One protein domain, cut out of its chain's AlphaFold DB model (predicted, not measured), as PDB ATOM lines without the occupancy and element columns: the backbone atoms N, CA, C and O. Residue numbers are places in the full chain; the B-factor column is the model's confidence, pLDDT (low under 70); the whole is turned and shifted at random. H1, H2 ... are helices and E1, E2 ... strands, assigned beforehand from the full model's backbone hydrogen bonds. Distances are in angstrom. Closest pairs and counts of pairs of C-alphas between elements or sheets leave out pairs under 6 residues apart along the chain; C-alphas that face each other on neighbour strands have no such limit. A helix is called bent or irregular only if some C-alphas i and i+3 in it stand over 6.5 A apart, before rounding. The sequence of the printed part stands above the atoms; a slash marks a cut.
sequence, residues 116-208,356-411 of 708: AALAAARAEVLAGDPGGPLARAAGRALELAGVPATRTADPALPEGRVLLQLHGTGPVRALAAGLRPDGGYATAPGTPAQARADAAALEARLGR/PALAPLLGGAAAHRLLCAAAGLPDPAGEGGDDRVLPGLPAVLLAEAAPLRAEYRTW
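What this domain is: This is residues 116 to 208 and 356 to 411 of the 708 residues of an uncharacterized protein of Streptomyces sp. WAC07149 (UniProt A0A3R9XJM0). A twisted sheet of seven strands forms the middle layer of three: H2 and H4 pack together on one face, where the sheet curls round H4, and H3 covers part of the other face. Short H1 sits at the far end of H4, and a long loop, residues 376 to 394, leads from H4 to E6. The printed part has 149 residues with four named helices and seven named strands, in the chain order H1 E1 H2 E2 E3 E4 E5 H3 H4 E6 E7. The mixed sheet runs E2 E1 E3 E4 E5 E6 E7, and the class is mixed, helices and strands. The whole is compact, with a radius of gyration of the C-alphas of 14.0 A and spans of 38 by 34 by 26 A.

How they stand to each other: In the sheet, E2, residues 149 to 153, and E7, residues 405 to 410, are the edge strands; the inner strands are E1, residues 122 to 127, E3, residues 161 to 167, E4, residues 173 to 180, E5, residues 183 to 186, and E6, residues 395 to 400. E2 and E1 are parallel at 27 degrees, with N 150 and O 123 2.9 A apart, within hydrogen-bond range. The other neighbours are antiparallel, with such pairs as N 124 and O 165, 2.8 A, for E1 and E3; N 164 and O 175, 2.8 A, for E3 and E4; N 180 and O 183, 2.8 A, for E4 and E5; N 184 and O 399, 2.8 A, for E5 and E6; and N 398 and O 407, 2.9 A, for E6 and E7. E3, E4 and E5 form a meander, each strand the antiparallel neighbour of the one before; E3 and E4, E4 and E5, and E6 and E7 are hairpins. H4, residues 356 to 375, is on the sheet, its closest C-alphas to E4 being Ala 366 and Ala 177, 6.6 A. H2, residues 133 to 144, is on the same face at a height over the sheet of 8.4 A and touches H4, closest at the C-alphas of Ala 138 and Gly 363, 3.9 A, at a steep tilt of 43 degrees, the same way. E1, H2 and E2 form a strand-helix-strand unit, parallel strands joined through a helix, with a right-handed crossover. H3, residues 192 to 208, is on the opposite face at a height of 9.1 A, over E4 and E5. H1, residues 116 to 119, is not on the sheet and touches H4 at residues 371 to 375 alone, closest at the C-alphas of Ala 117 and Ala 375, 5.8 A. Every O i to N i+4 pair is within hydrogen-bond range in H2, 12 of 13 in H3 and 15 of 16 in H4; H1 is too short for one.

Where its parts are: H1 begins at C-alpha 116, (6.814, -46.754, -7.638), and E7 ends at C-alpha 410, (19.179, -18.789, -4.032). From first to last C-alpha H4 measures 29.3 A, H3 25.0 A, E4 23.9 A and E3 19.8 A. H4 is neither bent nor irregular, but only just: C-alphas 356 and 359 are 6.3 A apart.

The domain as a whole: The C-alphas farthest apart, those of Ala 116 and Arg 208, are 43.3 A apart. Residues 209 to 355 are not printed, and C-alphas 208 and 356 are 24.6 A apart across this cut. Of the links that are printed whole, H4 to E6 is long. Mean pLDDT of the printed part is 91.5, with residues 208, 384 and 385 under 70.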
ATOM      1  N   ALA A 116       8.259 -46.704  -7.441       91.19
ATOM      2  CA  ALA A 116       6.814 -46.754  -7.638       91.19
ATOM      3  C   ALA A 116       6.241 -45.370  -7.988       91.19
ATOM      4  O   ALA A 116       5.408 -45.260  -8.886       91.19
ATOM      5  N   ALA A 117       6.729 -44.311  -7.331       92.69
ATOM      6  CA  ALA A 117       6.333 -42.940  -7.630       92.69
ATOM      7  C   ALA A 117       6.705 -42.526  -9.065       92.69
ATOM      8  O   ALA A 117       5.863 -41.964  -9.761       92.69
ATOM      9  N   LEU A 118       7.922 -42.840  -9.532       93.44
ATOM     10  CA  LEU A 118       8.339 -42.538 -10.907       93.44
ATOM     11  C   LEU A 118       7.610 -43.396 -11.951       93.44
ATOM     12  O   LEU A 118       7.196 -42.869 -12.978       93.44
ATOM     13  N   ALA A 119       7.382 -44.683 -11.683       92.75
ATOM     14  CA  ALA A 119       6.653 -45.572 -12.594       92.75
ATOM     15  C   ALA A 119       5.194 -45.125 -12.811       92.75
ATOM     16  O   ALA A 119       4.651 -45.223 -13.919       92.75
ATOM     17  N   ALA A 120       4.567 -44.591 -11.757       94.44
ATOM     18  CA  ALA A 120       3.232 -44.004 -11.811       94.44
ATOM     19  C   ALA A 120       3.206 -42.602 -12.448       94.44
ATOM     20  O   ALA A 120       2.125 -42.088 -12.738       94.44
ATOM     21  N   ALA A 121       4.364 -41.971 -12.657       95.94
ATOM     22  CA  ALA A 121       4.434 -40.607 -13.150       95.94
ATOM     23  C   ALA A 121       4.292 -40.521 -14.678       95.94
ATOM     24  O   ALA A 121       4.700 -41.410 -15.431       95.94
ATOM     25  N   ARG A 122       3.721 -39.414 -15.147       97.50
ATOM     26  CA  ARG A 122       3.648 -39.015 -16.557       97.50
ATOM     27  C   ARG A 122       4.029 -37.549 -16.659       97.50
ATOM     28  O   ARG A 122       3.568 -36.739 -15.854       97.50
ATOM     29  N   ALA A 123       4.881 -37.219 -17.615       97.81
ATOM     30  CA  ALA A 123       5.358 -35.863 -17.805       97.81
ATOM     31  C   ALA A 123       4.703 -35.201 -19.017       97.81
ATOM     32  O   ALA A 123       4.476 -35.840 -20.042       97.81
ATOM     33  N   GLU A 124       4.471 -33.901 -18.910       98.19
ATOM     34  CA  GLU A 124       4.095 -33.038 -20.019       98.19
ATOM     35  C   GLU A 124       5.118 -31.901 -20.137       98.19
ATOM     36  O   GLU A 124       5.453 -31.229 -19.158       98.19
ATOM     37  N   VAL A 125       5.640 -31.693 -21.342       98.31
ATOM     38  CA  VAL A 125       6.574 -30.620 -21.690       98.31
ATOM     39  C   VAL A 125       5.819 -29.593 -22.524       98.31
ATOM     40  O   VAL A 125       5.646 -29.768 -23.731       98.31
ATOM     41  N   LEU A 126       5.372 -28.522 -21.875       98.25
ATOM     42  CA  LEU A 126       4.709 -27.399 -22.533       98.25
ATOM     43  C   LEU A 126       5.762 -26.438 -23.091       98.25
ATOM     44  O   LEU A 126       6.673 -26.037 -22.360       98.25
ATOM     45  N   ALA A 127       5.642 -26.050 -24.358       97.31
ATOM     46  CA  ALA A 127       6.552 -25.108 -25.010       97.31
ATOM     47  C   ALA A 127       5.846 -24.340 -26.134       97.31
ATOM     48  O   ALA A 127       4.939 -24.886 -26.756       97.31
ATOM     49  N   GLY A 128       6.296 -23.121 -26.450       94.19
ATOM     50  CA  GLY A 128       5.815 -22.407 -27.643       94.19
ATOM     51  C   GLY A 128       6.122 -23.177 -28.937       94.19
ATOM     52  O   GLY A 128       5.267 -23.298 -29.809       94.19
ATOM     53  N   ASP A 129       7.310 -23.790 -29.002       94.31
ATOM     54  CA  ASP A 129       7.697 -24.773 -30.019       94.31
ATOM     55  C   ASP A 129       8.030 -26.125 -29.346       94.31
ATOM     56  O   ASP A 129       9.116 -26.280 -28.772       94.31
ATOM     57  N   PRO A 130       7.136 -27.132 -29.412       94.88
ATOM     58  CA  PRO A 130       7.390 -28.486 -28.898       94.88
ATOM     59  C   PRO A 130       8.574 -29.188 -29.570       94.88
ATOM     60  O   PRO A 130       9.182 -30.094 -28.990       94.88
ATOM     61  N   GLY A 131       8.901 -28.778 -30.797       94.50
ATOM     62  CA  GLY A 131      10.063 -29.224 -31.543       94.50
ATOM     63  C   GLY A 131      11.354 -28.542 -31.103       94.50
ATOM     64  O   GLY A 131      12.419 -29.002 -31.502       94.50
ATOM     65  N   GLY A 132      11.307 -27.511 -30.259       94.31
ATOM     66  CA  GLY A 132      12.463 -26.706 -29.881       94.31
ATOM     67  C   GLY A 132      13.570 -27.497 -29.165       94.31
ATOM     68  O   GLY A 132      13.328 -28.550 -28.560       94.31
ATOM     69  N   PRO A 133      14.827 -27.013 -29.188       95.00
ATOM     70  CA  PRO A 133      15.972 -27.739 -28.636       95.00
ATOM     71  C   PRO A 133      15.821 -28.057 -27.142       95.00
ATOM     72  O   PRO A 133      16.132 -29.176 -26.733       95.00
ATOM     73  N   LEU A 134      15.306 -27.113 -26.345       95.81
ATOM     74  CA  LEU A 134      15.094 -27.304 -24.909       95.81
ATOM     75  C   LEU A 134      13.960 -28.301 -24.620       95.81
ATOM     76  O   LEU A 134      14.137 -29.191 -23.788       95.81
ATOM     77  N   ALA A 135      12.837 -28.217 -25.344       96.88
ATOM     78  CA  ALA A 135      11.706 -29.137 -25.193       96.88
ATOM     79  C   ALA A 135      12.102 -30.583 -25.532       96.88
ATOM     80  O   ALA A 135      11.816 -31.509 -24.769       96.88
ATOM     81  N   ARG A 136      12.850 -30.779 -26.627       96.81
ATOM     82  CA  ARG A 136      13.409 -32.090 -26.995       96.81
ATOM     83  C   ARG A 136      14.399 -32.607 -25.958       96.81
ATOM     84  O   ARG A 136      14.373 -33.792 -25.641       96.81
ATOM     85  N   ALA A 137      15.285 -31.752 -25.449       97.00
ATOM     86  CA  ALA A 137      16.264 -32.144 -24.441       97.00
ATOM     87  C   ALA A 137      15.596 -32.601 -23.137       97.00
ATOM     88  O   ALA A 137      15.920 -33.677 -22.639       97.00
ATOM     89  N   ALA A 138      14.639 -31.825 -22.624       97.38
ATOM     90  CA  ALA A 138      13.929 -32.162 -21.396       97.38
ATOM     91  C   ALA A 138      13.050 -33.413 -21.557       97.38
ATOM     92  O   ALA A 138      13.103 -34.303 -20.713       97.38
ATOM     93  N   GLY A 139      12.308 -33.524 -22.666       97.75
ATOM     94  CA  GLY A 139      11.505 -34.711 -22.969       97.75
ATOM     95  C   GLY A 139      12.351 -35.984 -23.040       97.75
ATOM     96  O   GLY A 139      12.044 -36.955 -22.359       97.75
ATOM     97  N   ARG A 140      13.478 -35.948 -23.767       97.25
ATOM     98  CA  ARG A 140      14.414 -37.085 -23.822       97.25
ATOM     99  C   ARG A 140      14.988 -37.442 -22.454       97.25
ATOM    100  O   ARG A 140      15.134 -38.618 -22.157       97.25
ATOM    101  N   ALA A 141      15.328 -36.455 -21.625       96.69
ATOM    102  CA  ALA A 141      15.861 -36.714 -20.289       96.69
ATOM    103  C   ALA A 141      14.835 -37.412 -19.376       96.69
ATOM    104  O   ALA A 141      15.206 -38.301 -18.616       96.69
ATOM    105  N   LEU A 142      13.553 -37.045 -19.479       96.94
ATOM    106  CA  LEU A 142      12.457 -37.709 -18.765       96.94
ATOM    107  C   LEU A 142      12.232 -39.141 -19.274       96.94
ATOM    108  O   LEU A 142      12.150 -40.070 -18.472       96.94
ATOM    109  N   GLU A 143      12.209 -39.328 -20.597       96.06
ATOM    110  CA  GLU A 143      12.050 -40.639 -21.241       96.06
ATOM    111  C   GLU A 143      13.199 -41.596 -20.872       96.06
ATOM    112  O   GLU A 143      12.955 -42.750 -20.528       96.06
ATOM    113  N   LEU A 144      14.448 -41.110 -20.855       93.25
ATOM    114  CA  LEU A 144      15.624 -41.874 -20.412       93.25
ATOM    115  C   LEU A 144      15.559 -42.274 -18.931       93.25
ATOM    116  O   LEU A 144      16.177 -43.259 -18.539       93.25
ATOM    117  N   ALA A 145      14.810 -41.529 -18.116       91.88
ATOM    118  CA  ALA A 145      14.547 -41.867 -16.721       91.88
ATOM    119  C   ALA A 145      13.337 -42.808 -16.544       91.88
ATOM    120  O   ALA A 145      12.908 -43.046 -15.415       91.88
ATOM    121  N   GLY A 146      12.766 -43.323 -17.639       92.56
ATOM    122  CA  GLY A 146      11.615 -44.226 -17.616       92.56
ATOM    123  C   GLY A 146      10.271 -43.533 -17.379       92.56
ATOM    124  O   GLY A 146       9.278 -44.214 -17.135       92.56
ATOM    125  N   VAL A 147      10.213 -42.198 -17.457       95.75
ATOM    126  CA  VAL A 147       8.972 -41.425 -17.312       95.75
ATOM    127  C   VAL A 147       8.454 -41.037 -18.699       95.75
ATOM    128  O   VAL A 147       9.094 -40.234 -19.380       95.75
ATOM    129  N   PRO A 148       7.286 -41.547 -19.134       96.62
ATOM    130  CA  PRO A 148       6.708 -41.159 -20.415       96.62
ATOM    131  C   PRO A 148       6.439 -39.655 -20.459       96.62
ATOM    132  O   PRO A 148       5.801 -39.121 -19.546       96.62
ATOM    133  N   ALA A 149       6.908 -38.990 -21.517       97.31
ATOM    134  CA  ALA A 149       6.792 -37.548 -21.688       97.31
ATOM    135  C   ALA A 149       6.042 -37.193 -22.979       97.31
ATOM    136  O   ALA A 149       6.435 -37.603 -24.071       97.31
ATOM    137  N   THR A 150       4.988 -36.387 -22.869       97.94
ATOM    138  CA  THR A 150       4.350 -35.731 -24.019       97.94
ATOM    139  C   THR A 150       4.935 -34.333 -24.209       97.94
ATOM    140  O   THR A 150       5.353 -33.685 -23.252       97.94
ATOM    141  N   ARG A 151       5.008 -33.859 -25.455       97.81
ATOM    142  CA  ARG A 151       5.439 -32.494 -25.794       97.81
ATOM    143  C   ARG A 151       4.254 -31.775 -26.427       97.81
ATOM    144  O   ARG A 151       3.805 -32.195 -27.491       97.81
ATOM    145  N   THR A 152       3.766 -30.719 -25.784       97.69
ATOM    146  CA  THR A 152       2.526 -30.026 -26.169       97.69
ATOM    147  C   THR A 152       2.816 -28.554 -26.450       97.69
ATOM    148  O   THR A 152       3.599 -27.919 -25.739       97.69
ATOM    149  N   ALA A 153       2.194 -28.008 -27.498       96.69
ATOM    150  CA  ALA A 153       2.306 -26.590 -27.822       96.69
ATOM    151  C   ALA A 153       1.506 -25.751 -26.816       96.69
ATOM    152  O   ALA A 153       0.317 -25.989 -26.617       96.69
ATOM    153  N   ASP A 154       2.147 -24.755 -26.209       95.81
ATOM    154  CA  ASP A 154       1.503 -23.725 -25.392       95.81
ATOM    155  C   ASP A 154       1.888 -22.355 -25.974       95.81
ATOM    156  O   ASP A 154       2.984 -21.859 -25.691       95.81
ATOM    157  N   PRO A 155       1.020 -21.734 -26.796       90.88
ATOM    158  CA  PRO A 155       1.329 -20.468 -27.459       90.88
ATOM    159  C   PRO A 155       1.471 -19.296 -26.476       90.88
ATOM    160  O   PRO A 155       1.944 -18.232 -26.869       90.88
ATOM    161  N   ALA A 156       1.086 -19.462 -25.204       91.69
ATOM    162  CA  ALA A 156       1.292 -18.450 -24.173       91.69
ATOM    163  C   ALA A 156       2.712 -18.477 -23.575       91.69
ATOM    164  O   ALA A 156       3.060 -17.599 -22.780       91.69
ATOM    165  N   LEU A 157       3.539 -19.479 -23.904       92.19
ATOM    166  CA  LEU A 157       4.934 -19.537 -23.474       92.19
ATOM    167  C   LEU A 157       5.851 -18.820 -24.478       92.19
ATOM    168  O   LEU A 157       5.771 -19.096 -25.674       92.19
ATOM    169  N   PRO A 158       6.770 -17.955 -24.007       91.69
ATOM    170  CA  PRO A 158       7.793 -17.365 -24.863       91.69
ATOM    171  C   PRO A 158       8.661 -18.416 -25.556       91.69
ATOM    172  O   PRO A 158       8.887 -19.510 -25.028       91.69
ATOM    173  N   GLU A 159       9.208 -18.049 -26.715       88.62
ATOM    174  CA  GLU A 159      10.174 -18.878 -27.431       88.62
ATOM    175  C   GLU A 159      11.375 -19.222 -26.534       88.62
ATOM    176  O   GLU A 159      11.846 -18.407 -25.740       88.62
ATOM    177  N   GLY A 160      11.855 -20.464 -26.622       90.06
ATOM    178  CA  GLY A 160      12.974 -20.943 -25.810       90.06
ATOM    179  C   GLY A 160      12.628 -21.247 -24.348       90.06
ATOM    180  O   GLY A 160      13.489 -21.771 -23.639       90.06
ATOM    181  N   ARG A 161      11.392 -20.997 -23.888       95.88
ATOM    182  CA  ARG A 161      10.905 -21.398 -22.560       95.88
ATOM    183  C   ARG A 161      10.124 -22.708 -22.631       95.88
ATOM    184  O   ARG A 161       9.305 -22.919 -23.523       95.88
ATOM    185  N   VAL A 162      10.335 -23.566 -21.638       97.81
ATOM    186  CA  VAL A 162       9.531 -24.766 -21.401       97.81
ATOM    187  C   VAL A 162       8.974 -24.769 -19.983       97.81
ATOM    188  O   VAL A 162       9.623 -24.302 -19.044       97.81
ATOM    189  N   LEU A 163       7.783 -25.335 -19.821       98.19
ATOM    190  CA  LEU A 163       7.217 -25.699 -18.530       98.19
ATOM    191  C   LEU A 163       7.048 -27.217 -18.491       98.19
ATOM    192  O   LEU A 163       6.236 -27.781 -19.217       98.19
ATOM    193  N   LEU A 164       7.818 -27.866 -17.625       98.38
ATOM    194  CA  LEU A 164       7.699 -29.286 -17.337       98.38
ATOM    195  C   LEU A 164       6.645 -29.469 -16.255       98.38
ATOM    196  O   LEU A 164       6.749 -28.850 -15.196       98.38
ATOM    197  N   GLN A 165       5.657 -30.316 -16.504       98.06
ATOM    198  CA  GLN A 165       4.678 -30.757 -15.522       98.06
ATOM    199  C   GLN A 165       4.807 -32.258 -15.329       98.06
ATOM    200  O   GLN A 165       5.022 -33.003 -16.280       98.06
ATOM    201  N   LEU A 166       4.691 -32.701 -14.086       96.94
ATOM    202  CA  LEU A 166       4.688 -34.105 -13.731       96.94
ATOM    203  C   LEU A 166       3.398 -34.431 -12.987       96.94
ATOM    204  O   LEU A 166       3.114 -33.878 -11.918       96.94
ATOM    205  N   HIS A 167       2.648 -35.353 -13.569       96.00
ATOM    206  CA  HIS A 167       1.419 -35.920 -13.043       96.00
ATOM    207  C   HIS A 167       1.745 -37.277 -12.425       96.00
ATOM    208  O   HIS A 167       2.541 -38.032 -12.975       96.00
ATOM    209  N   GLY A 168       1.150 -37.597 -11.282       89.75
ATOM    210  CA  GLY A 168       1.374 -38.859 -10.585       89.75
ATOM    211  C   GLY A 168       0.358 -39.036  -9.464       89.75
ATOM    212  O   GLY A 168      -0.719 -38.450  -9.499       89.75
ATOM    213  N   THR A 169       0.712 -39.803  -8.436       81.94
ATOM    214  CA  THR A 169      -0.168 -40.077  -7.283       81.94
ATOM    215  C   THR A 169      -0.341 -38.888  -6.327       81.94
ATOM    216  O   THR A 169      -1.148 -38.953  -5.405       81.94
ATOM    217  N   GLY A 170       0.413 -37.802  -6.529       85.06
ATOM    218  CA  GLY A 170       0.387 -36.590  -5.710       85.06
ATOM    219  C   GLY A 170      -0.010 -35.328  -6.491       85.06
ATOM    220  O   GLY A 170      -0.405 -35.407  -7.655       85.06
ATOM    221  N   PRO A 171       0.108 -34.136  -5.871       88.62
ATOM    222  CA  PRO A 171      -0.169 -32.876  -6.554       88.62
ATOM    223  C   PRO A 171       0.793 -32.675  -7.726       88.62
ATOM    224  O   PRO A 171       1.982 -32.985  -7.608       88.62
ATOM    225  N   VAL A 172       0.291 -32.082  -8.814       94.06
ATOM    226  CA  VAL A 172       1.101 -31.771  -9.998       94.06
ATOM    227  C   VAL A 172       2.323 -30.956  -9.583       94.06
ATOM    228  O   VAL A 172       2.211 -29.882  -8.976       94.06
ATOM    229  N   ARG A 173       3.500 -31.488  -9.904       95.31
ATOM    230  CA  ARG A 173       4.777 -30.800  -9.731       95.31
ATOM    231  C   ARG A 173       5.159 -30.174 -11.053       95.31
ATOM    232  O   ARG A 173       4.974 -30.790 -12.094       95.31
ATOM    233  N   ALA A 174       5.697 -28.967 -11.017       96.75
ATOM    234  CA  ALA A 174       6.139 -28.301 -12.224       96.75
ATOM    235  C   ALA A 174       7.442 -27.548 -12.025       96.75
ATOM    236  O   ALA A 174       7.769 -27.128 -10.917       96.75
ATOM    237  N   LEU A 175       8.164 -27.364 -13.121       96.56
ATOM    238  CA  LEU A 175       9.406 -26.615 -13.183       96.56
ATOM    239  C   LEU A 175       9.493 -25.945 -14.549       96.56
ATOM    240  O   LEU A 175       9.253 -26.571 -15.577       96.56
ATOM    241  N   ALA A 176       9.853 -24.670 -14.565       97.50
ATOM    242  CA  ALA A 176      10.120 -23.935 -15.790       97.50
ATOM    243  C   ALA A 176      11.626 -23.846 -16.060       97.50
ATOM    244  O   ALA A 176      12.413 -23.653 -15.127       97.50
ATOM    245  N   ALA A 177      12.009 -23.951 -17.328       97.75
ATOM    246  CA  ALA A 177      13.367 -23.722 -17.802       97.75
ATOM    247  C   ALA A 177      13.340 -22.833 -19.047       97.75
ATOM    248  O   ALA A 177      12.391 -22.888 -19.829       97.75
ATOM    249  N   GLY A 178      14.374 -22.020 -19.232       95.50
ATOM    250  CA  GLY A 178      14.471 -21.103 -20.363       95.50
ATOM    251  C   GLY A 178      15.860 -21.105 -20.974       95.50
ATOM    252  O   GLY A 178      16.861 -21.088 -20.257       95.50
ATOM    253  N   LEU A 179      15.908 -21.119 -22.301       93.94
ATOM    254  CA  LEU A 179      17.114 -20.995 -23.107       93.94
ATOM    255  C   LEU A 179      17.196 -19.576 -23.675       93.94
ATOM    256  O   LEU A 179      16.225 -19.061 -24.222       93.94
ATOM    257  N   ARG A 180      18.364 -18.951 -23.551       90.19
ATOM    258  CA  ARG A 180      18.687 -17.612 -24.055       90.19
ATOM    259  C   ARG A 180      19.985 -17.680 -24.878       90.19
ATOM    260  O   ARG A 180      20.727 -18.654 -24.746       90.19
ATOM    261  N   PRO A 181      20.295 -16.663 -25.702       84.19
ATOM    262  CA  PRO A 181      21.518 -16.659 -26.511       84.19
ATOM    263  C   PRO A 181      22.807 -16.852 -25.695       84.19
ATOM    264  O   PRO A 181      23.658 -17.651 -26.075       84.19
ATOM    265  N   ASP A 182      22.908 -16.193 -24.536       84.12
ATOM    266  CA  ASP A 182      24.134 -16.186 -23.721       84.12
ATOM    267  C   ASP A 182      24.121 -17.211 -22.570       84.12
ATOM    268  O   ASP A 182      25.098 -17.362 -21.831       84.12
ATOM    269  N   GLY A 183      23.013 -17.932 -22.384       92.44
ATOM    270  CA  GLY A 183      22.817 -18.775 -21.210       92.44
ATOM    271  C   GLY A 183      21.384 -19.254 -21.038       92.44
ATOM    272  O   GLY A 183      20.595 -19.301 -21.973       92.44
ATOM    273  N   GLY A 184      21.014 -19.635 -19.830       94.69
ATOM    274  CA  GLY A 184      19.651 -20.037 -19.533       94.69
ATOM    275  C   GLY A 184      19.462 -20.353 -18.066       94.69
ATOM    276  O   GLY A 184      20.337 -20.089 -17.241       94.69
ATOM    277  N   TYR A 185      18.298 -20.887 -17.734       96.31
ATOM    278  CA  TYR A 185      17.937 -21.127 -16.349       96.31
ATOM    279  C   TYR A 185      17.012 -22.330 -16.175       96.31
ATOM    280  O   TYR A 185      16.325 -22.743 -17.108       96.31
ATOM    281  N   ALA A 186      16.947 -22.843 -14.946       97.38
ATOM    282  CA  ALA A 186      15.912 -23.763 -14.485       97.38
ATOM    283  C   ALA A 186      15.430 -23.361 -13.082       97.38
ATOM    284  O   ALA A 186      16.228 -23.185 -12.160       97.38
ATOM    285  N   THR A 187      14.118 -23.212 -12.914       96.06
ATOM    286  CA  THR A 187      13.469 -22.833 -11.644       96.06
ATOM    287  C   THR A 187      13.447 -23.979 -10.633       96.06
ATOM    288  O   THR A 187      13.791 -25.111 -10.964       96.06
ATOM    289  N   ALA A 188      13.083 -23.697  -9.381       93.44
ATOM    290  CA  ALA A 188      12.846 -24.745  -8.392       93.44
ATOM    291  C   ALA A 188      11.548 -25.520  -8.700       93.44
ATOM    292  O   ALA A 188      10.582 -24.914  -9.170       93.44
ATOM    293  N   PRO A 189      11.475 -26.833  -8.403       93.75
ATOM    294  CA  PRO A 189      10.224 -27.575  -8.501       93.75
ATOM    295  C   PRO A 189       9.137 -26.978  -7.591       93.75
ATOM    296  O   PRO A 189       9.336 -26.774  -6.393       93.75
ATOM    297  N   GLY A 190       7.957 -26.726  -8.149       92.69
ATOM    298  CA  GLY A 190       6.839 -26.072  -7.477       92.69
ATOM    299  C   GLY A 190       5.484 -26.511  -8.029       92.69
ATOM    300  O   GLY A 190       5.331 -27.624  -8.528       92.69
ATOM    301  N   THR A 191       4.474 -25.651  -7.897       93.25
ATOM    302  CA  THR A 191       3.209 -25.800  -8.636       93.25
ATOM    303  C   THR A 191       3.361 -25.201 -10.042       93.25
ATOM    304  O   THR A 191       4.236 -24.352 -10.237       93.25
ATOM    305  N   PRO A 192       2.507 -25.557 -11.021       94.00
ATOM    306  CA  PRO A 192       2.538 -24.941 -12.354       94.00
ATOM    307  C   PRO A 192       2.484 -23.409 -12.327       94.00
ATOM    308  O   PRO A 192       3.262 -22.748 -13.011       94.00
ATOM    309  N   ALA A 193       1.614 -22.838 -11.488       91.38
ATOM    310  CA  ALA A 193       1.500 -21.390 -11.329       91.38
ATOM    311  C   ALA A 193       2.790 -20.764 -10.768       91.38
ATOM    312  O   ALA A 193       3.244 -19.742 -11.277       91.38
ATOM    313  N   GLN A 194       3.407 -21.403  -9.767       88.69
ATOM    314  CA  GLN A 194       4.660 -20.935  -9.175       88.69
ATOM    315  C   GLN A 194       5.804 -20.966 -10.192       88.69
ATOM    316  O   GLN A 194       6.485 -19.964 -10.369       88.69
ATOM    317  N   ALA A 195       5.971 -22.078 -10.912       93.50
ATOM    318  CA  ALA A 195       7.022 -22.225 -11.914       93.50
ATOM    319  C   ALA A 195       6.913 -21.168 -13.031       93.50
ATOM    320  O   ALA A 195       7.924 -20.599 -13.443       93.50
ATOM    321  N   ARG A 196       5.690 -20.847 -13.488       93.69
ATOM    322  CA  ARG A 196       5.455 -19.762 -14.463       93.69
ATOM    323  C   ARG A 196       5.810 -18.387 -13.889       93.69
ATOM    324  O   ARG A 196       6.467 -17.604 -14.574       93.69
ATOM    325  N   ALA A 197       5.391 -18.103 -12.656       90.12
ATOM    326  CA  ALA A 197       5.684 -16.837 -11.986       90.12
ATOM    327  C   ALA A 197       7.196 -16.648 -11.766       90.12
ATOM    328  O   ALA A 197       7.735 -15.585 -12.070       90.12
ATOM    329  N   ASP A 198       7.887 -17.695 -11.311       90.19
ATOM    330  CA  ASP A 198       9.336 -17.694 -11.104       90.19
ATOM    331  C   ASP A 198      10.101 -17.482 -12.410       90.19
ATOM    332  O   ASP A 198      11.000 -16.648 -12.454       90.19
ATOM    333  N   ALA A 199       9.716 -18.174 -13.485       93.19
ATOM    334  CA  ALA A 199      10.321 -17.992 -14.802       93.19
ATOM    335  C   ALA A 199      10.173 -16.558 -15.321       93.19
ATOM    336  O   ALA A 199      11.156 -15.951 -15.742       93.19
ATOM    337  N   ALA A 200       8.964 -15.993 -15.254       90.69
ATOM    338  CA  ALA A 200       8.716 -14.625 -15.702       90.69
ATOM    339  C   ALA A 200       9.545 -13.602 -14.907       90.69
ATOM    340  O   ALA A 200      10.160 -12.704 -15.482       90.69
ATOM    341  N   ALA A 201       9.609 -13.765 -13.586       86.50
ATOM    342  CA  ALA A 201      10.371 -12.885 -12.710       86.50
ATOM    343  C   ALA A 201      11.886 -13.015 -12.913       86.50
ATOM    344  O   ALA A 201      12.598 -12.010 -12.922       86.50
ATOM    345  N   LEU A 202      12.383 -14.238 -13.107       89.44
ATOM    346  CA  LEU A 202      13.794 -14.487 -13.367       89.44
ATOM    347  C   LEU A 202      14.214 -13.908 -14.718       89.44
ATOM    348  O   LEU A 202      15.244 -13.246 -14.807       89.44
ATOM    349  N   GLU A 203      13.401 -14.067 -15.759       89.81
ATOM    350  CA  GLU A 203      13.682 -13.467 -17.062       89.81
ATOM    351  C   GLU A 203      13.679 -11.941 -17.032       89.81
ATOM    352  O   GLU A 203      14.566 -11.333 -17.635       89.81
ATOM    353  N   ALA A 204      12.749 -11.328 -16.293       86.06
ATOM    354  CA  ALA A 204      12.728  -9.885 -16.089       86.06
ATOM    355  C   ALA A 204      14.013  -9.386 -15.400       86.06
ATOM    356  O   ALA A 204      14.535  -8.336 -15.775       86.06
ATOM    357  N   ARG A 205      14.563 -10.141 -14.435       83.69
ATOM    358  CA  ARG A 205      15.844  -9.812 -13.778       83.69
ATOM    359  C   ARG A 205      17.035 -10.013 -14.712       83.69
ATOM    360  O   ARG A 205      17.819  -9.087 -14.910       83.69
ATOM    361  N   LEU A 206      17.121 -11.170 -15.366       85.88
ATOM    362  CA  LEU A 206      18.185 -11.484 -16.325       85.88
ATOM    363  C   LEU A 206      18.172 -10.555 -17.554       85.88
ATOM    364  O   LEU A 206      19.198 -10.369 -18.198       85.88
ATOM    365  N   GLY A 207      17.024  -9.967 -17.910       78.88
ATOM    366  CA  GLY A 207      16.911  -8.952 -18.962       78.88
ATOM    367  C   GLY A 207      17.537  -7.602 -18.595       78.88
ATOM    368  O   GLY A 207      18.108  -6.947 -19.460       78.88
ATOM    369  N   ARG A 208      17.493  -7.200 -17.317       65.00
ATOM    370  CA  ARG A 208      18.047  -5.914 -16.851       65.00
ATOM    371  C   ARG A 208      19.578  -5.900 -16.803       65.00
ATOM    372  O   ARG A 208      20.169  -4.851 -17.026       65.00
ATOM    373  N   PRO A 356      24.869 -25.300 -28.503       73.19
ATOM    374  CA  PRO A 356      24.255 -26.625 -28.653       73.19
ATOM    375  C   PRO A 356      24.264 -27.494 -27.384       73.19
ATOM    376  O   PRO A 356      23.353 -28.298 -27.201       73.19
ATOM    377  N   ALA A 357      25.266 -27.344 -26.509       85.06
ATOM    378  CA  ALA A 357      25.391 -28.124 -25.271       85.06
ATOM    379  C   ALA A 357      24.506 -27.590 -24.130       85.06
ATOM    380  O   ALA A 357      24.151 -28.328 -23.208       85.06
ATOM    381  N   LEU A 358      24.104 -26.322 -24.216       90.69
ATOM    382  CA  LEU A 358      23.327 -25.638 -23.190       90.69
ATOM    383  C   LEU A 358      21.903 -26.197 -23.045       90.69
ATOM    384  O   LEU A 358      21.415 -26.357 -21.928       90.69
ATOM    385  N   ALA A 359      21.241 -26.548 -24.152       93.75
ATOM    386  CA  ALA A 359      19.892 -27.117 -24.110       93.75
ATOM    387  C   ALA A 359      19.845 -28.519 -23.459       93.75
ATOM    388  O   ALA A 359      19.007 -28.712 -22.578       93.75
ATOM    389  N   PRO A 360      20.728 -29.484 -23.802       94.56
ATOM    390  CA  PRO A 360      20.872 -30.736 -23.056       94.56
ATOM    391  C   PRO A 360      21.180 -30.540 -21.570       94.56
ATOM    392  O   PRO A 360      20.565 -31.206 -20.743       94.56
ATOM    393  N   LEU A 361      22.080 -29.610 -21.227       94.88
ATOM    394  CA  LEU A 361      22.431 -29.306 -19.838       94.88
ATOM    395  C   LEU A 361      21.212 -28.811 -19.045       94.88
ATOM    396  O   LEU A 361      20.885 -29.371 -18.000       94.88
ATOM    397  N   LEU A 362      20.514 -27.796 -19.560       96.25
ATOM    398  CA  LEU A 362      19.336 -27.220 -18.912       96.25
ATOM    399  C   LEU A 362      18.165 -28.200 -18.881       96.25
ATOM    400  O   LEU A 362      17.553 -28.370 -17.832       96.25
ATOM    401  N   GLY A 363      17.869 -28.870 -19.998       96.25
ATOM    402  CA  GLY A 363      16.782 -29.843 -20.091       96.25
ATOM    403  C   GLY A 363      17.003 -31.051 -19.181       96.25
ATOM    404  O   GLY A 363      16.083 -31.461 -18.476       96.25
ATOM    405  N   GLY A 364      18.232 -31.575 -19.136       96.38
ATOM    406  CA  GLY A 364      18.618 -32.668 -18.247       96.38
ATOM    407  C   GLY A 364      18.573 -32.274 -16.773       96.38
ATOM    408  O   GLY A 364      17.996 -32.999 -15.966       96.38
ATOM    409  N   ALA A 365      19.108 -31.103 -16.411       96.25
ATOM    410  CA  ALA A 365      19.055 -30.616 -15.034       96.25
ATOM    411  C   ALA A 365      17.614 -30.319 -14.582       96.25
ATOM    412  O   ALA A 365      17.223 -30.700 -13.480       96.25
ATOM    413  N   ALA A 366      16.804 -29.700 -15.441       97.31
ATOM    414  CA  ALA A 366      15.386 -29.443 -15.208       97.31
ATOM    415  C   ALA A 366      14.602 -30.744 -14.967       97.31
ATOM    416  O   ALA A 366      13.878 -30.853 -13.974       97.31
ATOM    417  N   ALA A 367      14.798 -31.752 -15.825       97.12
ATOM    418  CA  ALA A 367      14.197 -33.072 -15.665       97.12
ATOM    419  C   ALA A 367      14.660 -33.752 -14.367       97.12
ATOM    420  O   ALA A 367      13.824 -34.185 -13.581       97.12
ATOM    421  N   HIS A 368      15.967 -33.783 -14.089       95.69
ATOM    422  CA  HIS A 368      16.521 -34.401 -12.880       95.69
ATOM    423  C   HIS A 368      15.940 -33.788 -11.599       95.69
ATOM    424  O   HIS A 368      15.505 -34.524 -10.716       95.69
ATOM    425  N   ARG A 369      15.843 -32.456 -11.509       95.75
ATOM    426  CA  ARG A 369      15.240 -31.781 -10.346       95.75
ATOM    427  C   ARG A 369      13.765 -32.134 -10.169       95.75
ATOM    428  O   ARG A 369      13.320 -32.360  -9.043       95.75
ATOM    429  N   LEU A 370      13.009 -32.206 -11.266       95.94
ATOM    430  CA  LEU A 370      11.599 -32.591 -11.233       95.94
ATOM    431  C   LEU A 370      11.418 -34.057 -10.806       95.94
ATOM    432  O   LEU A 370      10.546 -34.350  -9.987       95.94
ATOM    433  N   LEU A 371      12.275 -34.957 -11.297       95.56
ATOM    434  CA  LEU A 371      12.307 -36.368 -10.906       95.56
ATOM    435  C   LEU A 371      12.676 -36.536  -9.428       95.56
ATOM    436  O   LEU A 371      12.007 -37.295  -8.731       95.56
ATOM    437  N   CYS A 372      13.661 -35.787  -8.917       94.38
ATOM    438  CA  CYS A 372      13.984 -35.778  -7.487       94.38
ATOM    439  C   CYS A 372      12.769 -35.384  -6.642       94.38
ATOM    440  O   CYS A 372      12.410 -36.094  -5.704       94.38
ATOM    441  N   ALA A 373      12.086 -34.298  -7.015       92.81
ATOM    442  CA  ALA A 373      10.898 -33.840  -6.301       92.81
ATOM    443  C   ALA A 373       9.755 -34.873  -6.308       92.81
ATOM    444  O   ALA A 373       9.006 -34.968  -5.335       92.81
ATOM    445  N   ALA A 374       9.615 -35.646  -7.387       92.62
ATOM    446  CA  ALA A 374       8.604 -36.693  -7.523       92.62
ATOM    447  C   ALA A 374       8.939 -37.963  -6.735       92.62
ATOM    448  O   ALA A 374       8.068 -38.557  -6.105       92.62
ATOM    449  N   ALA A 375      10.215 -38.345  -6.744       92.69
ATOM    450  CA  ALA A 375      10.752 -39.498  -6.034       92.69
ATOM    451  C   ALA A 375      10.925 -39.256  -4.520       92.69
ATOM    452  O   ALA A 375      11.288 -40.178  -3.792       92.69
ATOM    453  N   GLY A 376      10.682 -38.030  -4.036       90.44
ATOM    454  CA  GLY A 376      10.902 -37.654  -2.637       90.44
ATOM    455  C   GLY A 376      12.383 -37.540  -2.264       90.44
ATOM    456  O   GLY A 376      12.737 -37.723  -1.103       90.44
ATOM    457  N   LEU A 377      13.245 -37.268  -3.243       90.75
ATOM    458  CA  LEU A 377      14.677 -37.056  -3.055       90.75
ATOM    459  C   LEU A 377      14.985 -35.586  -2.728       90.75
ATOM    460  O   LEU A 377      14.208 -34.698  -3.100       90.75
ATOM    461  N   PRO A 378      16.139 -35.301  -2.096       87.94
ATOM    462  CA  PRO A 378      16.647 -33.938  -1.972       87.94
ATOM    463  C   PRO A 378      16.767 -33.245  -3.338       87.94
ATOM    464  O   PRO A 378      17.116 -33.876  -4.338       87.94
ATOM    465  N   ASP A 379      16.496 -31.937  -3.382       89.38
ATOM    466  CA  ASP A 379      16.775 -31.135  -4.578       89.38
ATOM    467  C   ASP A 379      18.297 -31.120  -4.810       89.38
ATOM    468  O   ASP A 379      19.029 -30.759  -3.882       89.38
ATOM    469  N   PRO A 380      18.787 -31.459  -6.020       90.06
ATOM    470  CA  PRO A 380      20.204 -31.376  -6.371       90.06
ATOM    471  C   PRO A 380      20.861 -30.029  -6.049       90.06
ATOM    472  O   PRO A 380      22.067 -29.978  -5.837       90.06
ATOM    473  N   ALA A 381      20.089 -28.940  -5.975       88.81
ATOM    474  CA  ALA A 381      20.605 -27.636  -5.565       88.81
ATOM    475  C   ALA A 381      21.152 -27.596  -4.125       88.81
ATOM    476  O   ALA A 381      21.957 -26.727  -3.809       88.81
ATOM    477  N   GLY A 382      20.713 -28.507  -3.251       80.50
ATOM    478  CA  GLY A 382      21.219 -28.633  -1.883       80.50
ATOM    479  C   GLY A 382      22.475 -29.504  -1.757       80.50
ATOM    480  O   GLY A 382      23.023 -29.612  -0.661       80.50
ATOM    481  N   GLU A 383      22.929 -30.145  -2.839       72.94
ATOM    482  CA  GLU A 383      24.151 -30.952  -2.834       72.94
ATOM    483  C   GLU A 383      25.394 -30.040  -2.952       72.94
ATOM    484  O   GLU A 383      25.426 -29.111  -3.754       72.94
ATOM    485  N   GLY A 384      26.450 -30.311  -2.174       65.12
ATOM    486  CA  GLY A 384      27.776 -29.700  -2.382       65.12
ATOM    487  C   GLY A 384      28.148 -28.499  -1.507       65.12
ATOM    488  O   GLY A 384      29.262 -28.003  -1.643       65.12
ATOM    489  N   GLY A 385      27.282 -28.064  -0.584       66.75
ATOM    490  CA  GLY A 385      27.624 -27.026   0.401       66.75
ATOM    491  C   GLY A 385      27.990 -25.667  -0.212       66.75
ATOM    492  O   GLY A 385      28.845 -24.975   0.332       66.75
ATOM    493  N   ASP A 386      27.390 -25.298  -1.350       76.75
ATOM    494  CA  ASP A 386      27.602 -23.979  -1.954       76.75
ATOM    495  C   ASP A 386      26.971 -22.894  -1.067       76.75
ATOM    496  O   ASP A 386      25.750 -22.830  -0.914       76.75
ATOM    497  N   ASP A 387      27.804 -22.008  -0.518       71.38
ATOM    498  CA  ASP A 387      27.395 -20.888   0.338       71.38
ATOM    499  C   ASP A 387      26.393 -19.927  -0.332       71.38
ATOM    500  O   ASP A 387      25.739 -19.131   0.352       71.38
ATOM    501  N   ARG A 388      26.259 -19.982  -1.663       78.69
ATOM    502  CA  ARG A 388      25.287 -19.200  -2.445       78.69
ATOM    503  C   ARG A 388      23.879 -19.787  -2.416       78.69
ATOM    504  O   ARG A 388      22.926 -19.092  -2.793       78.69
ATOM    505  N   VAL A 389      23.734 -21.041  -1.995       86.44
ATOM    506  CA  VAL A 389      22.452 -21.727  -1.839       86.44
ATOM    507  C   VAL A 389      22.121 -21.818  -0.358       86.44
ATOM    508  O   VAL A 389      22.710 -22.583   0.400       86.44
ATOM    509  N   LEU A 390      21.151 -21.015   0.070       85.38
ATOM    510  CA  LEU A 390      20.748 -20.979   1.466       85.38
ATOM    511  C   LEU A 390      19.811 -22.151   1.791       85.38
ATOM    512  O   LEU A 390      18.775 -22.307   1.134       85.38
ATOM    513  N   PRO A 391      20.119 -22.950   2.832       79.81
ATOM    514  CA  PRO A 391      19.268 -24.056   3.243       79.81
ATOM    515  C   PRO A 391      17.834 -23.605   3.515       79.81
ATOM    516  O   PRO A 391      17.590 -22.603   4.181       79.81
ATOM    517  N   GLY A 392      16.868 -24.372   3.014       78.25
ATOM    518  CA  GLY A 392      15.445 -24.111   3.235       78.25
ATOM    519  C   GLY A 392      14.801 -23.128   2.256       78.25
ATOM    520  O   GLY A 392      13.569 -23.121   2.187       78.25
ATOM    521  N   LEU A 393      15.589 -22.384   1.469       81.50
ATOM    522  CA  LEU A 393      15.107 -21.484   0.419       81.50
ATOM    523  C   LEU A 393      15.142 -22.154  -0.971       81.50
ATOM    524  O   LEU A 393      15.933 -23.074  -1.189       81.50
ATOM    525  N   PRO A 394      14.279 -21.734  -1.918       86.19
ATOM    526  CA  PRO A 394      14.342 -22.226  -3.290       86.19
ATOM    527  C   PRO A 394      15.667 -21.836  -3.952       86.19
ATOM    528  O   PRO A 394      16.256 -20.804  -3.639       86.19
ATOM    529  N   ALA A 395      16.099 -22.631  -4.928       90.94
ATOM    530  CA  ALA A 395      17.256 -22.319  -5.757       90.94
ATOM    531  C   ALA A 395      16.912 -22.421  -7.246       90.94
ATOM    532  O   ALA A 395      16.143 -23.291  -7.668       90.94
ATOM    533  N   VAL A 396      17.502 -21.551  -8.055       93.88
ATOM    534  CA  VAL A 396      17.470 -21.628  -9.518       93.88
ATOM    535  C   VAL A 396      18.827 -22.101 -10.015       93.88
ATOM    536  O   VAL A 396      19.854 -21.758  -9.438       93.88
ATOM    537  N   LEU A 397      18.841 -22.884 -11.086       95.88
ATOM    538  CA  LEU A 397      20.058 -23.136 -11.846       95.88
ATOM    539  C   LEU A 397      20.216 -22.005 -12.855       95.88
ATOM    540  O   LEU A 397      19.281 -21.748 -13.610       95.88
ATOM    541  N   LEU A 398      21.381 -21.371 -12.895       95.19
ATOM    542  CA  LEU A 398      21.776 -20.470 -13.972       95.19
ATOM    543  C   LEU A 398      22.876 -21.144 -14.777       95.19
ATOM    544  O   LEU A 398      23.851 -21.618 -14.199       95.19
ATOM    545  N   ALA A 399      22.727 -21.175 -16.095       94.38
ATOM    546  CA  ALA A 399      23.730 -21.712 -16.999       94.38
ATOM    547  C   ALA A 399      24.222 -20.633 -17.959       94.38
ATOM    548  O   ALA A 399      23.452 -19.785 -18.403       94.38
ATOM    549  N   GLU A 400      25.500 -20.686 -18.299       91.56
ATOM    550  CA  GLU A 400      26.137 -19.801 -19.269       91.56
ATOM    551  C   GLU A 400      26.786 -20.628 -20.360       91.56
ATOM    552  O   GLU A 400      27.275 -21.724 -20.093       91.56
ATOM    553  N   ALA A 401      26.803 -20.100 -21.581       86.81
ATOM    554  CA  ALA A 401      27.417 -20.791 -22.706       86.81
ATOM    555  C   ALA A 401      28.948 -20.622 -22.733       86.81
ATOM    556  O   ALA A 401      29.653 -21.540 -23.133       86.81
ATOM    557  N   ALA A 402      29.510 -19.489 -22.300       83.19
ATOM    558  CA  ALA A 402      30.933 -19.200 -22.505       83.19
ATOM    559  C   ALA A 402      31.646 -18.684 -21.232       83.19
ATOM    560  O   ALA A 402      31.479 -17.520 -20.869       83.19
ATOM    561  N   PRO A 403      32.486 -19.509 -20.568       86.56
ATOM    562  CA  PRO A 403      32.560 -20.970 -20.696       86.56
ATOM    563  C   PRO A 403      31.253 -21.654 -20.275       86.56
ATOM    564  O   PRO A 403      30.505 -21.097 -19.467       86.56
ATOM    565  N   LEU A 404      31.027 -22.872 -20.787       86.62
ATOM    566  CA  LEU A 404      29.876 -23.690 -20.411       86.62
ATOM    567  C   LEU A 404      29.954 -24.014 -18.919       86.62
ATOM    568  O   LEU A 404      30.798 -24.801 -18.491       86.62
ATOM    569  N   ARG A 405      29.078 -23.396 -18.132       90.19
ATOM    570  CA  ARG A 405      28.994 -23.596 -16.682       90.19
ATOM    571  C   ARG A 405      27.555 -23.505 -16.225       90.19
ATOM    572  O   ARG A 405      26.762 -22.799 -16.843       90.19
ATOM    573  N   ALA A 406      27.228 -24.205 -15.147       91.31
ATOM    574  CA  ALA A 406      25.937 -24.084 -14.500       91.31
ATOM    575  C   ALA A 406      26.111 -24.072 -12.986       91.31
ATOM    576  O   ALA A 406      26.874 -24.864 -12.437       91.31
ATOM    577  N   GLU A 407      25.417 -23.151 -12.331       92.50
ATOM    578  CA  GLU A 407      25.560 -22.880 -10.907       92.50
ATOM    579  C   GLU A 407      24.186 -22.649 -10.286       92.50
ATOM    580  O   GLU A 407      23.310 -22.025 -10.893       92.50
ATOM    581  N   TYR A 408      23.998 -23.144  -9.066       92.88
ATOM    582  CA  TYR A 408      22.780 -22.894  -8.310       92.88
ATOM    583  C   TYR A 408      22.875 -21.569  -7.557       92.88
ATOM    584  O   TYR A 408      23.904 -21.231  -6.979       92.88
ATOM    585  N   ARG A 409      21.778 -20.811  -7.563       91.12
ATOM    586  CA  ARG A 409      21.640 -19.530  -6.864       91.12
ATOM    587  C   ARG A 409      20.352 -19.523  -6.058       91.12
ATOM    588  O   ARG A 409      19.324 -19.996  -6.543       91.12
ATOM    589  N   THR A 410      20.392 -18.981  -4.843       89.38
ATOM    590  CA  THR A 410      19.179 -18.789  -4.032       89.38
ATOM    591  C   THR A 410      18.165 -17.921  -4.788       89.38
ATOM    592  O   THR A 410      18.517 -16.885  -5.351       89.38
ATOM    593  N   TRP A 411      16.900 -18.337  -4.795       86.00
ATOM    594  CA  TRP A 411      15.802 -17.685  -5.501       86.00
ATOM    595  C   TRP A 411      14.562 -17.580  -4.621       86.00
ATOM    596  O   TRP A 411      14.215 -18.513  -3.909       86.00
TER     597      TRP A 411